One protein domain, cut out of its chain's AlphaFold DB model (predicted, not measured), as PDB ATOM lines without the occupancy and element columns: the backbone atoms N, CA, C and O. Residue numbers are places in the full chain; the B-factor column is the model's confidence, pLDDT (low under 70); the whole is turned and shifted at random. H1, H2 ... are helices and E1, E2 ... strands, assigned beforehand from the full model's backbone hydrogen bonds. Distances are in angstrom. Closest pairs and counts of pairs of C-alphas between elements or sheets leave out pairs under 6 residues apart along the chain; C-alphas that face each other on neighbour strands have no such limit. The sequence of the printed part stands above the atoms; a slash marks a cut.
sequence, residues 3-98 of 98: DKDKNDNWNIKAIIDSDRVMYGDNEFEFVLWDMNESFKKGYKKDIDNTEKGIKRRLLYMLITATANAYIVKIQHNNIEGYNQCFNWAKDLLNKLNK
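AT A GLANCE: This is residues 3 to 98 of the 98 residues of an uncharacterized protein of Oceanotoga teriensis (UniProt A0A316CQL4). A long helical hairpin, H3 and H4, makes one end of a loose model, and a thin finger at residues 3 to 12 sticks out from the other end where residues 5 to 10 stand free. Between them, the short helix H1 packs on residues 53 to 61 of H3, away from H4, while the short helix H2 sits farther out and touches no helix. The printed part has 96 residues with one named strand and four named helices, in the order E1, H1, H2, H3, H4. The class is mostly helix, and E1 pairs with no named strand. The whole is loose, with a radius of gyration of the C-alphas of 16.8 A and spans of 50 by 37 by 23 A.

HOW THE PARTS SIT: Residues 3 to 4 pair antiparallel with residues 10 to 11 of the strand E1, residues 10 to 12. E1 is apart from H1, residues 26 to 32. H1 is apart from H2, residues 37 to 43, which is also apart from H3, residues 51 to 74. H1 and H3 touch, the closest C-alphas being those of Glu 27 and Arg 57, 5.9 A apart. They run the same way at a steep tilt of 39 degrees, and H3 touches H1 with residues 53 to 61 alone. H3 and H4, residues 79 to 96, form a helical hairpin and touch with 35 pairs of C-alphas within 8 A. Their closest C-alphas are those of Ala 69 and Tyr 82, 4.5 A apart, and they run opposite ways at a shallow tilt of 20 degrees. H4 is apart from H1. Every O i to N i+4 pair is within hydrogen-bond range in H2, H3 and H4; in H1, 0 of 3 such pairs are, beside 3 of 4 O i to N i+3 pairs.

IN THESE COORDINATES: E1 begins at C-alpha 10, (-37.197, -57.462, 9.260), and is 7.0 A long from first to last C-alpha. H1, Asn 26 to Leu 32, is 10.7 A long, and H2, Glu 37 to Tyr 43, is 9.9 A. H3, the longest helix, begins at C-alpha 51, (-25.441, -25.080, 22.528), and is 34.6 A long. H4 is 25.7 A long and ends at C-alpha 96, (-14.695, -27.151, 22.983).

THE WHOLE: The two C-alphas farthest apart are those of Lys 6 and Asn 97, 53.8 A. Residues 15 to 20 also stand free, within the long link of 13 residues from E1 to H1. The links H1 to H2 and H3 to H4 are tight, and the link H2 to H3 is short. The printed part has no cut and ends at residue 98, the chain's last. The mean pLDDT of the printed part is 91.3, and no printed residue is under 70.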
ATOM      1  N   ASP A   3     -33.613 -60.887  11.695       93.81
ATOM      2  CA  ASP A   3     -34.117 -61.941  10.812       93.81
ATOM      3  C   ASP A   3     -35.343 -61.460  10.026       93.81
ATOM      4  O   ASP A   3     -35.860 -60.366  10.265       93.81
ATOM      5  N   LYS A   4     -35.791 -62.282   9.077       94.88
ATOM      6  CA  LYS A   4     -37.033 -62.061   8.339       94.88
ATOM      7  C   LYS A   4     -38.134 -62.964   8.880       94.88
ATOM      8  O   LYS A   4     -37.904 -64.154   9.093       94.88
ATOM      9  N   ASP A   5     -39.326 -62.410   9.086       93.31
ATOM     10  CA  ASP A   5     -40.511 -63.215   9.393       93.31
ATOM     11  C   ASP A   5     -41.094 -63.893   8.138       93.31
ATOM     12  O   ASP A   5     -40.592 -63.755   7.023       93.31
ATOM     13  N   LYS A   6     -42.188 -64.642   8.320       93.88
ATOM     14  CA  LYS A   6     -42.895 -65.347   7.235       93.88
ATOM     15  C   LYS A   6     -43.496 -64.410   6.176       93.88
ATOM     16  O   LYS A   6     -43.870 -64.887   5.111       93.88
ATOM     17  N   ASN A   7     -43.596 -63.116   6.475       95.50
ATOM     18  CA  ASN A   7     -44.123 -62.073   5.601       95.50
ATOM     19  C   ASN A   7     -42.996 -61.193   5.020       95.50
ATOM     20  O   ASN A   7     -43.278 -60.122   4.491       95.50
ATOM     21  N   ASP A   8     -41.737 -61.631   5.123       93.69
ATOM     22  CA  ASP A   8     -40.542 -60.929   4.646       93.69
ATOM     23  C   ASP A   8     -40.209 -59.614   5.385       93.69
ATOM     24  O   ASP A   8     -39.384 -58.827   4.915       93.69
ATOM     25  N   ASN A   9     -40.784 -59.378   6.574       94.44
ATOM     26  CA  ASN A   9     -40.445 -58.205   7.386       94.44
ATOM     27  C   ASN A   9     -39.205 -58.457   8.246       94.44
ATOM     28  O   ASN A   9     -39.059 -59.519   8.856       94.44
ATOM     29  N   TRP A  10     -38.357 -57.436   8.371       92.75
ATOM     30  CA  TRP A  10     -37.197 -57.462   9.260       92.75
ATOM     31  C   TRP A  10     -37.598 -57.285  10.725       92.75
ATOM     32  O   TRP A  10     -38.261 -56.310  11.078       92.75
ATOM     33  N   ASN A  11     -37.131 -58.185  11.590       93.00
ATOM     34  CA  ASN A  11     -37.379 -58.148  13.028       93.00
ATOM     35  C   ASN A  11     -36.067 -58.146  13.822       93.00
ATOM     36  O   ASN A  11     -35.092 -58.805  13.461       93.00
ATOM     37  N   ILE A  12     -36.050 -57.418  14.943       91.06
ATOM     38  CA  ILE A  12     -34.943 -57.466  15.904       91.06
ATOM     39  C   ILE A  12     -35.104 -58.732  16.746       91.06
ATOM     40  O   ILE A  12     -36.113 -58.901  17.427       91.06
ATOM     41  N   LYS A  13     -34.097 -59.611  16.727       93.56
ATOM     42  CA  LYS A  13     -34.103 -60.852  17.521       93.56
ATOM     43  C   LYS A  13     -33.344 -60.759  18.823       93.56
ATOM     44  O   LYS A  13     -33.733 -61.382  19.804       93.56
ATOM     45  N   ALA A  14     -32.251 -60.010  18.812       91.25
ATOM     46  CA  ALA A  14     -31.419 -59.828  19.984       91.25
ATOM     47  C   ALA A  14     -30.650 -58.514  19.895       91.25
ATOM     48  O   ALA A  14     -30.138 -58.151  18.825       91.25
ATOM     49  N   ILE A  15     -30.546 -57.872  21.053       88.44
ATOM     50  CA  ILE A  15     -29.587 -56.819  21.371       88.44
ATOM     51  C   ILE A  15     -28.548 -57.483  22.277       88.44
ATOM     52  O   ILE A  15     -28.914 -58.200  23.207       88.44
ATOM     53  N   ILE A  16     -27.270 -57.322  21.952       89.94
ATOM     54  CA  ILE A  16     -26.143 -57.937  22.664       89.94
ATOM     55  C   ILE A  16     -25.110 -56.858  22.983       89.94
ATOM     56  O   ILE A  16     -25.259 -55.729  22.523       89.94
ATOM     57  N   ASP A  17     -24.074 -57.225  23.736       87.81
ATOM     58  CA  ASP A  17     -22.958 -56.337  24.090       87.81
ATOM     59  C   ASP A  17     -23.420 -55.072  24.836       87.81
ATOM     60  O   ASP A  17     -23.192 -53.930  24.452       87.81
ATOM     61  N   SER A  18     -24.191 -55.311  25.901       86.25
ATOM     62  CA  SER A  18     -24.780 -54.284  26.772       86.25
ATOM     63  C   SER A  18     -23.977 -54.071  28.063       86.25
ATOM     64  O   SER A  18     -24.510 -53.578  29.053       86.25
ATOM     65  N   ASP A  19     -22.701 -54.449  28.074       86.00
ATOM     66  CA  ASP A  19     -21.783 -54.303  29.213       86.00
ATOM     67  C   ASP A  19     -21.483 -52.831  29.564       86.00
ATOM     68  O   ASP A  19     -21.103 -52.518  30.692       86.00
ATOM     69  N   ARG A  20     -21.720 -51.919  28.614       78.69
ATOM     70  CA  ARG A  20     -21.598 -50.460  28.771       78.69
ATOM     71  C   ARG A  20     -22.921 -49.746  29.047       78.69
ATOM     72  O   ARG A  20     -22.955 -48.516  29.032       78.69
ATOM     73  N   VAL A  21     -24.011 -50.481  29.281       86.44
ATOM     74  CA  VAL A  21     -25.300 -49.862  29.619       86.44
ATOM     75  C   VAL A  21     -25.191 -49.136  30.953       86.44
ATOM     76  O   VAL A  21     -24.727 -49.675  31.955       86.44
ATOM     77  N   MET A  22     -25.675 -47.900  30.968       86.69
ATOM     78  CA  MET A  22     -25.714 -47.062  32.154       86.69
ATOM     79  C   MET A  22     -26.999 -46.243  32.183       86.69
ATOM     80  O   MET A  22     -27.538 -45.868  31.142       86.69
ATOM     81  N   TYR A  23     -27.479 -45.924  33.385       89.75
ATOM     82  CA  TYR A  23     -28.469 -44.865  33.540       89.75
ATOM     83  C   TYR A  23     -27.761 -43.523  33.338       89.75
ATOM     84  O   TYR A  23     -26.897 -43.149  34.133       89.75
ATOM     85  N   GLY A  24     -28.077 -42.828  32.248       86.56
ATOM     86  CA  GLY A  24     -27.308 -41.670  31.817       86.56
ATOM     87  C   GLY A  24     -28.080 -40.723  30.912       86.56
ATOM     88  O   GLY A  24     -29.272 -40.884  30.664       86.56
ATOM     89  N   ASP A  25     -27.372 -39.701  30.444       89.81
ATOM     90  CA  ASP A  25     -27.904 -38.722  29.503       89.81
ATOM     91  C   ASP A  25     -28.097 -39.363  28.122       89.81
ATOM     92  O   ASP A  25     -27.175 -39.978  27.588       89.81
ATOM     93  N   ASN A  26     -29.267 -39.183  27.509       87.00
ATOM     94  CA  ASN A  26     -29.547 -39.685  26.161       87.00
ATOM     95  C   ASN A  26     -28.583 -39.120  25.109       87.00
ATOM     96  O   ASN A  26     -28.385 -39.753  24.079       87.00
ATOM     97  N   GLU A  27     -27.980 -37.956  25.361       89.56
ATOM     98  CA  GLU A  27     -26.959 -37.390  24.479       89.56
ATOM     99  C   GLU A  27     -25.694 -38.256  24.390       89.56
ATOM    100  O   GLU A  27     -24.975 -38.178  23.396       89.56
ATOM    101  N   PHE A  28     -25.431 -39.106  25.390       89.12
ATOM    102  CA  PHE A  28     -24.343 -40.080  25.341       89.12
ATOM    103  C   PHE A  28     -24.609 -41.191  24.317       89.12
ATOM    104  O   PHE A  28     -23.695 -41.589  23.602       89.12
ATOM    105  N   GLU A  29     -25.862 -41.633  24.175       86.69
ATOM    106  CA  GLU A  29     -26.241 -42.667  23.200       86.69
ATOM    107  C   GLU A  29     -25.867 -42.248  21.770       86.69
ATOM    108  O   GLU A  29     -25.354 -43.036  20.979       86.69
ATOM    109  N   PHE A  30     -26.047 -40.965  21.458       85.44
ATOM    110  CA  PHE A  30     -25.750 -40.390  20.146       85.44
ATOM    111  C   PHE A  30     -24.251 -40.253  19.840       85.44
ATOM    112  O   PHE A  30     -23.889 -39.845  18.737       85.44
ATOM    113  N   VAL A  31     -23.381 -40.567  20.804       87.56
ATOM    114  CA  VAL A  31     -21.924 -40.624  20.628       87.56
ATOM    115  C   VAL A  31     -21.447 -42.033  20.278       87.56
ATOM    116  O   VAL A  31     -20.423 -42.176  19.611       87.56
ATOM    117  N   LEU A  32     -22.163 -43.065  20.725       78.00
ATOM    118  CA  LEU A  32     -21.746 -44.461  20.581       78.00
ATOM    119  C   LEU A  32     -22.026 -45.030  19.187       78.00
ATOM    120  O   LEU A  32     -21.336 -45.952  18.752       78.00
ATOM    121  N   TRP A  33     -23.014 -44.474  18.487       72.56
ATOM    122  CA  TRP A  33     -23.527 -45.021  17.235       72.56
ATOM    123  C   TRP A  33     -23.441 -44.021  16.090       72.56
ATOM    124  O   TRP A  33     -23.482 -42.806  16.287       72.56
ATOM    125  N   ASP A  34     -23.382 -44.543  14.866       72.75
ATOM    126  CA  ASP A  34     -23.531 -43.709  13.682       72.75
ATOM    127  C   ASP A  34     -24.982 -43.216  13.564       72.75
ATOM    128  O   ASP A  34     -25.921 -43.977  13.310       72.75
ATOM    129  N   MET A  35     -25.163 -41.915  13.777       75.31
ATOM    130  CA  MET A  35     -26.457 -41.242  13.825       75.31
ATOM    131  C   MET A  35     -26.984 -40.922  12.425       75.31
ATOM    132  O   MET A  35     -27.212 -39.760  12.070       75.31
ATOM    133  N   ASN A  36     -27.219 -41.961  11.626       83.25
ATOM    134  CA  ASN A  36     -27.910 -41.817  10.349       83.25
ATOM    135  C   ASN A  36     -29.412 -41.514  10.546       83.25
ATOM    136  O   ASN A  36     -29.981 -41.692  11.627       83.25
ATOM    137  N   GLU A  37     -30.080 -41.032   9.494       83.94
ATOM    138  CA  GLU A  37     -31.494 -40.634   9.578       83.94
ATOM    139  C   GLU A  37     -32.437 -41.785   9.946       83.94
ATOM    140  O   GLU A  37     -33.414 -41.577  10.667       83.94
ATOM    141  N   SER A  38     -32.131 -43.005   9.498       84.94
ATOM    142  CA  SER A  38     -32.950 -44.178   9.820       84.94
ATOM    143  C   SER A  38     -32.916 -44.475  11.319       84.94
ATOM    144  O   SER A  38     -33.962 -44.732  11.918       84.94
ATOM    145  N   PHE A  39     -31.739 -44.360  11.945       82.88
ATOM    146  CA  PHE A  39     -31.583 -44.529  13.387       82.88
ATOM    147  C   PHE A  39     -32.340 -43.445  14.163       82.88
ATOM    148  O   PHE A  39     -33.124 -43.764  15.057       82.88
ATOM    149  N   LYS A  40     -32.203 -42.171  13.761       81.88
ATOM    150  CA  LYS A  40     -32.941 -41.046  14.374       81.88
ATOM    151  C   LYS A  40     -34.453 -41.271  14.347       81.88
ATOM    152  O   LYS A  40     -35.118 -41.123  15.370       81.88
ATOM    153  N   LYS A  41     -34.991 -41.694  13.196       84.50
ATOM    154  CA  LYS A  41     -36.424 -41.980  13.033       84.50
ATOM    155  C   LYS A  41     -36.897 -43.107  13.957       84.50
ATOM    156  O   LYS A  41     -37.990 -43.021  14.515       84.50
ATOM    157  N   GLY A  42     -36.089 -44.154  14.126       85.81
ATOM    158  CA  GLY A  42     -36.396 -45.280  15.012       85.81
ATOM    159  C   GLY A  42     -36.326 -44.931  16.502       85.81
ATOM    160  O   GLY A  42     -37.133 -45.437  17.281       85.81
ATOM    161  N   TYR A  43     -35.410 -44.039  16.890       84.56
ATOM    162  CA  TYR A  43     -35.157 -43.671  18.288       84.56
ATOM    163  C   TYR A  43     -36.283 -42.832  18.918       84.56
ATOM    164  O   TYR A  43     -36.407 -42.781  20.140       84.56
ATOM    165  N   LYS A  44     -37.133 -42.192  18.094       85.31
ATOM    166  CA  LYS A  44     -38.299 -41.381  18.514       85.31
ATOM    167  C   LYS A  44     -37.975 -40.253  19.504       85.31
ATOM    168  O   LYS A  44     -38.864 -39.752  20.189       85.31
ATOM    169  N   LYS A  45     -36.709 -39.846  19.582       84.25
ATOM    170  CA  LYS A  45     -36.250 -38.707  20.368       84.25
ATOM    171  C   LYS A  45     -35.227 -37.935  19.559       84.25
ATOM    172  O   LYS A  45     -34.280 -38.523  19.037       84.25
ATOM    173  N   ASP A  46     -35.428 -36.630  19.496       85.44
ATOM    174  CA  ASP A  46     -34.531 -35.740  18.782       85.44
ATOM    175  C   ASP A  46     -33.258 -35.470  19.582       85.44
ATOM    176  O   ASP A  46     -33.249 -35.457  20.817       85.44
ATOM    177  N   ILE A  47     -32.183 -35.234  18.838       88.06
ATOM    178  CA  ILE A  47     -30.909 -34.758  19.368       88.06
ATOM    179  C   ILE A  47     -31.109 -33.335  19.900       88.06
ATOM    180  O   ILE A  47     -31.670 -32.484  19.207       88.06
ATOM    181  N   ASP A  48     -30.601 -33.044  21.099       91.06
ATOM    182  CA  ASP A  48     -30.603 -31.686  21.637       91.06
ATOM    183  C   ASP A  48     -29.639 -30.785  20.843       91.06
ATOM    184  O   ASP A  48     -28.419 -30.808  21.023       91.06
ATOM    185  N   ASN A  49     -30.184 -29.969  19.945       91.56
ATOM    186  CA  ASN A  49     -29.400 -29.053  19.114       91.56
ATOM    187  C   ASN A  49     -29.101 -27.705  19.786       91.56
ATOM    188  O   ASN A  49     -28.546 -26.816  19.142       91.56
ATOM    189  N   THR A  50     -29.433 -27.530  21.069       95.19
ATOM    190  CA  THR A  50     -28.983 -26.353  21.818       95.19
ATOM    191  C   THR A  50     -27.463 -26.363  21.976       95.19
ATOM    192  O   THR A  50     -26.817 -27.414  21.944       95.19
ATOM    193  N   GLU A  51     -26.872 -25.194  22.225       94.31
ATOM    194  CA  GLU A  51     -25.441 -25.080  22.528       94.31
ATOM    195  C   GLU A  51     -25.027 -26.002  23.689       94.31
ATOM    196  O   GLU A  51     -23.981 -26.651  23.643       94.31
ATOM    197  N   LYS A  52     -25.887 -26.127  24.709       93.62
ATOM    198  CA  LYS A  52     -25.673 -27.029  25.846       93.62
ATOM    199  C   LYS A  52     -25.683 -28.497  25.415       93.62
ATOM    200  O   LYS A  52     -24.818 -29.254  25.852       93.62
ATOM    201  N   GLY A  53     -26.627 -28.907  24.567       93.56
ATOM    202  CA  GLY A  53     -26.677 -30.256  23.993       93.56
ATOM    203  C   GLY A  53     -25.424 -30.589  23.185       93.56
ATOM    204  O   GLY A  53     -24.784 -31.613  23.420       93.56
ATOM    205  N   ILE A  54     -25.002 -29.667  22.316       92.88
ATOM    206  CA  ILE A  54     -23.779 -29.801  21.514       92.88
ATOM    207  C   ILE A  54     -22.544 -29.936  22.413       92.88
ATOM    208  O   ILE A  54     -21.749 -30.858  22.225       92.88
ATOM    209  N   LYS A  55     -22.395 -29.068  23.422       93.62
ATOM    210  CA  LYS A  55     -21.275 -29.125  24.375       93.62
ATOM    211  C   LYS A  55     -21.247 -30.437  25.160       93.62
ATOM    212  O   LYS A  55     -20.175 -31.018  25.311       93.62
ATOM    213  N   ARG A  56     -22.404 -30.942  25.608       94.12
ATOM    214  CA  ARG A  56     -22.503 -32.254  26.275       94.12
ATOM    215  C   ARG A  56     -22.019 -33.384  25.372       94.12
ATOM    216  O   ARG A  56     -21.156 -34.150  25.792       94.12
ATOM    217  N   ARG A  57     -22.496 -33.451  24.123       93.19
ATOM    218  CA  ARG A  57     -22.037 -34.466  23.159       93.19
ATOM    219  C   ARG A  57     -20.538 -34.375  22.895       93.19
ATOM    220  O   ARG A  57     -19.861 -35.393  22.942       93.19
ATOM    221  N   LEU A  58     -19.999 -33.172  22.681       94.75
ATOM    222  CA  LEU A  58     -18.556 -32.982  22.491       94.75
ATOM    223  C   LEU A  58     -17.744 -33.469  23.699       94.75
ATOM    224  O   LEU A  58     -16.710 -34.112  23.518       94.75
ATOM    225  N   LEU A  59     -18.222 -33.218  24.921       95.06
ATOM    226  CA  LEU A  59     -17.586 -33.709  26.143       95.06
ATOM    227  C   LEU A  59     -17.620 -35.242  26.224       95.06
ATOM    228  O   LEU A  59     -16.599 -35.868  26.499       95.06
ATOM    229  N   TYR A  60     -18.767 -35.858  25.935       94.44
ATOM    230  CA  TYR A  60     -18.912 -37.314  25.888       94.44
ATOM    231  C   TYR A  60     -18.017 -37.967  24.828       94.44
ATOM    232  O   TYR A  60     -17.363 -38.975  25.109       94.44
ATOM    233  N   MET A  61     -17.920 -37.368  23.638       94.50
ATOM    234  CA  MET A  61     -16.986 -37.799  22.596       94.50
ATOM    235  C   MET A  61     -15.539 -37.699  23.086       94.50
ATOM    236  O   MET A  61     -14.761 -38.620  22.859       94.50
ATOM    237  N   LEU A  62     -15.172 -36.619  23.786       96.00
ATOM    238  CA  LEU A  62     -13.806 -36.413  24.276       96.00
ATOM    239  C   LEU A  62     -13.419 -37.457  25.329       96.00
ATOM    240  O   LEU A  62     -12.323 -38.022  25.264       96.00
ATOM    241  N   ILE A  63     -14.322 -37.739  26.272       94.06
ATOM    242  CA  ILE A  63     -14.137 -38.783  27.289       94.06
ATOM    243  C   ILE A  63     -13.946 -40.141  26.603       94.06
ATOM    244  O   ILE A  63     -12.982 -40.848  26.892       94.06
ATOM    245  N   THR A  64     -14.814 -40.466  25.641       93.19
ATOM    246  CA  THR A  64     -14.762 -41.727  24.886       93.19
ATOM    247  C   THR A  64     -13.462 -41.862  24.091       93.19
ATOM    248  O   THR A  64     -12.793 -42.890  24.171       93.19
ATOM    249  N   ALA A  65     -13.056 -40.815  23.368       95.50
ATOM    250  CA  ALA A  65     -11.820 -40.794  22.590       95.50
ATOM    251  C   ALA A  65     -10.584 -40.989  23.481       95.50
ATOM    252  O   ALA A  65      -9.695 -41.777  23.154       95.50
ATOM    253  N   THR A  66     -10.554 -40.323  24.639       96.19
ATOM    254  CA  THR A  66      -9.458 -40.441  25.611       96.19
ATOM    255  C   THR A  66      -9.384 -41.846  26.212       96.19
ATOM    256  O   THR A  66      -8.306 -42.440  26.258       96.19
ATOM    257  N   ALA A  67     -10.525 -42.407  26.626       94.94
ATOM    258  CA  ALA A  67     -10.596 -43.765  27.161       94.94
ATOM    259  C   ALA A  67     -10.148 -44.801  26.119       94.94
ATOM    260  O   ALA A  67      -9.313 -45.657  26.414       94.94
ATOM    261  N   ASN A  68     -10.623 -44.673  24.878       94.81
ATOM    262  CA  ASN A  68     -10.231 -45.559  23.786       94.81
ATOM    263  C   ASN A  68      -8.741 -45.445  23.460       94.81
ATOM    264  O   ASN A  68      -8.101 -46.472  23.265       94.81
ATOM    265  N   ALA A  69      -8.152 -44.244  23.471       97.19
ATOM    266  CA  ALA A  69      -6.711 -44.094  23.269       97.19
ATOM    267  C   ALA A  69      -5.922 -44.915  24.303       97.19
ATOM    268  O   ALA A  69      -5.020 -45.672  23.941       97.19
ATOM    269  N   TYR A  70      -6.298 -44.832  25.582       97.19
ATOM    270  CA  TYR A  70      -5.678 -45.645  26.626       97.19
ATOM    271  C   TYR A  70      -5.880 -47.151  26.391       97.19
ATOM    272  O   TYR A  70      -4.900 -47.895  26.366       97.19
ATOM    273  N   ILE A  71      -7.123 -47.597  26.186       96.31
ATOM    274  CA  ILE A  71      -7.466 -49.020  26.017       96.31
ATOM    275  C   ILE A  71      -6.725 -49.612  24.817       96.31
ATOM    276  O   ILE A  71      -6.064 -50.641  24.934       96.31
ATOM    277  N   VAL A  72      -6.773 -48.936  23.671       97.12
ATOM    278  CA  VAL A  72      -6.174 -49.421  22.426       97.12
ATOM    279  C   VAL A  72      -4.649 -49.486  22.536       97.12
ATOM    280  O   VAL A  72      -4.036 -50.436  22.046       97.12
ATOM    281  N   LYS A  73      -4.025 -48.540  23.248       98.06
ATOM    282  CA  LYS A  73      -2.585 -48.586  23.514       98.06
ATOM    283  C   LYS A  73      -2.209 -49.715  24.470       98.06
ATOM    284  O   LYS A  73      -1.285 -50.466  24.185       98.06
ATOM    285  N   ILE A  74      -2.869 -49.787  25.623       97.94
ATOM    286  CA  ILE A  74      -2.416 -50.612  26.749       97.94
ATOM    287  C   ILE A  74      -2.960 -52.033  26.670       97.94
ATOM    288  O   ILE A  74      -2.207 -52.980  26.861       97.94
ATOM    289  N   GLN A  75      -4.251 -52.194  26.388       96.81
ATOM    290  CA  GLN A  75      -4.904 -53.505  26.396       96.81
ATOM    291  C   GLN A  75      -4.769 -54.214  25.050       96.81
ATOM    292  O   GLN A  75      -4.599 -55.427  25.015       96.81
ATOM    293  N   HIS A  76      -4.814 -53.469  23.939       96.88
ATOM    294  CA  HIS A  76      -4.712 -54.055  22.596       96.88
ATOM    295  C   HIS A  76      -3.301 -53.980  21.993       96.88
ATOM    296  O   HIS A  76      -3.085 -54.527  20.915       96.88
ATOM    297  N   ASN A  77      -2.351 -53.301  22.653       97.31
ATOM    298  CA  ASN A  77      -0.992 -53.070  22.145       97.31
ATOM    299  C   ASN A  77      -0.966 -52.517  20.701       97.31
ATOM    300  O   ASN A  77      -0.138 -52.904  19.876       97.31
ATOM    301  N   ASN A  78      -1.904 -51.624  20.375       98.12
ATOM    302  CA  ASN A  78      -2.083 -51.083  19.032       98.12
ATOM    303  C   ASN A  78      -1.756 -49.583  19.010       98.12
ATOM    304  O   ASN A  78      -2.566 -48.731  19.382       98.12
ATOM    305  N   ILE A  79      -0.549 -49.249  18.551       97.56
ATOM    306  CA  ILE A  79      -0.075 -47.860  18.513       97.56
ATOM    307  C   ILE A  79      -0.780 -47.013  17.448       97.56
ATOM    308  O   ILE A  79      -0.992 -45.816  17.649       97.56
ATOM    309  N   GLU A  80      -1.168 -47.615  16.326       97.88
ATOM    310  CA  GLU A  80      -1.854 -46.904  15.249       97.88
ATOM    311  C   GLU A  80      -3.251 -46.477  15.701       97.88
ATOM    312  O   GLU A  80      -3.605 -45.301  15.605       97.88
ATOM    313  N   GLY A  81      -4.002 -47.403  16.297       97.50
ATOM    314  CA  GLY A  81      -5.312 -47.103  16.864       97.50
ATOM    315  C   GLY A  81      -5.234 -46.097  18.019       97.50
ATOM    316  O   GLY A  81      -6.070 -45.198  18.102       97.50
ATOM    317  N   TYR A  82      -4.184 -46.153  18.852       98.00
ATOM    318  CA  TYR A  82      -3.914 -45.100  19.837       98.00
ATOM    319  C   TYR A  82      -3.781 -43.724  19.175       98.00
ATOM    320  O   TYR A  82      -4.429 -42.776  19.615       98.00
ATOM    321  N   ASN A  83      -2.971 -43.609  18.120       98.06
ATOM    322  CA  ASN A  83      -2.751 -42.335  17.437       98.06
ATOM    323  C   ASN A  83      -4.050 -41.792  16.827       98.06
ATOM    324  O   ASN A  83      -4.305 -40.590  16.917       98.06
ATOM    325  N   GLN A  84      -4.894 -42.662  16.266       97.75
ATOM    326  CA  GLN A  84      -6.211 -42.283  15.748       97.75
ATOM    327  C   GLN A  84      -7.110 -41.720  16.861       97.75
ATOM    328  O   GLN A  84      -7.604 -40.597  16.745       97.75
ATOM    329  N   CYS A  85      -7.269 -42.445  17.973       97.12
ATOM    330  CA  CYS A  85      -8.082 -41.985  19.102       97.12
ATOM    331  C   CYS A  85      -7.519 -40.709  19.752       97.12
ATOM    332  O   CYS A  85      -8.274 -39.817  20.133       97.12
ATOM    333  N   PHE A  86      -6.195 -40.594  19.850       97.62
ATOM    334  CA  PHE A  86      -5.524 -39.437  20.432       97.62
ATOM    335  C   PHE A  86      -5.694 -38.172  19.583       97.62
ATOM    336  O   PHE A  86      -5.985 -37.102  20.119       97.62
ATOM    337  N   ASN A  87      -5.555 -38.283  18.259       97.81
ATOM    338  CA  ASN A  87      -5.800 -37.160  17.355       97.81
ATOM    339  C   ASN A  87      -7.273 -36.738  17.388       97.81
ATOM    340  O   ASN A  87      -7.563 -35.549  17.487       97.81
ATOM    341  N   TRP A  88      -8.197 -37.702  17.434       96.69
ATOM    342  CA  TRP A  88      -9.617 -37.403  17.604       96.69
ATOM    343  C   TRP A  88      -9.904 -36.646  18.911       96.69
ATOM    344  O   TRP A  88     -10.611 -35.636  18.897       96.69
ATOM    345  N   ALA A  89      -9.307 -37.065  20.032       97.00
ATOM    346  CA  ALA A  89      -9.433 -36.364  21.310       97.00
ATOM    347  C   ALA A  89      -8.906 -34.918  21.233       97.00
ATOM    348  O   ALA A  89      -9.558 -33.994  21.720       97.00
ATOM    349  N   LYS A  90      -7.762 -34.694  20.572       97.12
ATOM    350  CA  LYS A  90      -7.222 -33.343  20.343       97.12
ATOM    351  C   LYS A  90      -8.176 -32.460  19.544       97.12
ATOM    352  O   LYS A  90      -8.404 -31.311  19.924       97.12
ATOM    353  N   ASP A  91      -8.757 -32.987  18.472       96.94
ATOM    354  CA  ASP A  91      -9.697 -32.236  17.639       96.94
ATOM    355  C   ASP A  91     -10.954 -31.835  18.417       96.94
ATOM    356  O   ASP A  91     -11.449 -30.715  18.276       96.94
ATOM    357  N   LEU A  92     -11.459 -32.727  19.270       96.25
ATOM    358  CA  LEU A  92     -12.606 -32.452  20.135       96.25
ATOM    359  C   LEU A  92     -12.295 -31.384  21.186       96.25
ATOM    360  O   LEU A  92     -13.103 -30.479  21.387       96.25
ATOM    361  N   LEU A  93     -11.115 -31.442  21.807       95.50
ATOM    362  CA  LEU A  93     -10.676 -30.429  22.766       95.50
ATOM    363  C   LEU A  93     -10.599 -29.040  22.113       95.50
ATOM    364  O   LEU A  93     -11.085 -28.059  22.669       95.50
ATOM    365  N   ASN A  94     -10.065 -28.964  20.893       95.06
ATOM    366  CA  ASN A  94     -10.014 -27.716  20.133       95.06
ATOM    367  C   ASN A  94     -11.408 -27.175  19.783       95.06
ATOM    368  O   ASN A  94     -11.593 -25.962  19.745       95.06
ATOM    369  N   LYS A  95     -12.388 -28.050  19.522       94.25
ATOM    370  CA  LYS A  95     -13.782 -27.644  19.271       94.25
ATOM    371  C   LYS A  95     -14.473 -27.105  20.523       94.25
ATOM    372  O   LYS A  95     -15.317 -26.234  20.389       94.25
ATOM    373  N   LEU A  96     -14.130 -27.612  21.708       90.94
ATOM    374  CA  LEU A  96     -14.695 -27.151  22.983       90.94
ATOM    375  C   LEU A  96     -14.147 -25.791  23.438       90.94
ATOM    376  O   LEU A  96     -14.827 -25.088  24.178       90.94
ATOM    377  N   ASN A  97     -12.933 -25.437  23.011       84.69
ATOM    378  CA  ASN A  97     -12.265 -24.179  23.362       84.69
ATOM    379  C   ASN A  97     -12.600 -23.007  22.415       84.69
ATOM    380  O   ASN A  97     -12.036 -21.925  22.573       84.69
ATOM    381  N   LYS A  98     -13.458 -23.233  21.416       73.31
ATOM    382  CA  LYS A  98     -13.997 -22.208  20.513       73.31
ATOM    383  C   LYS A  98     -15.387 -21.794  20.970       73.31
ATOM    384  O   LYS A  98     -15.689 -20.594  20.814       73.31
TER     385      LYS A  98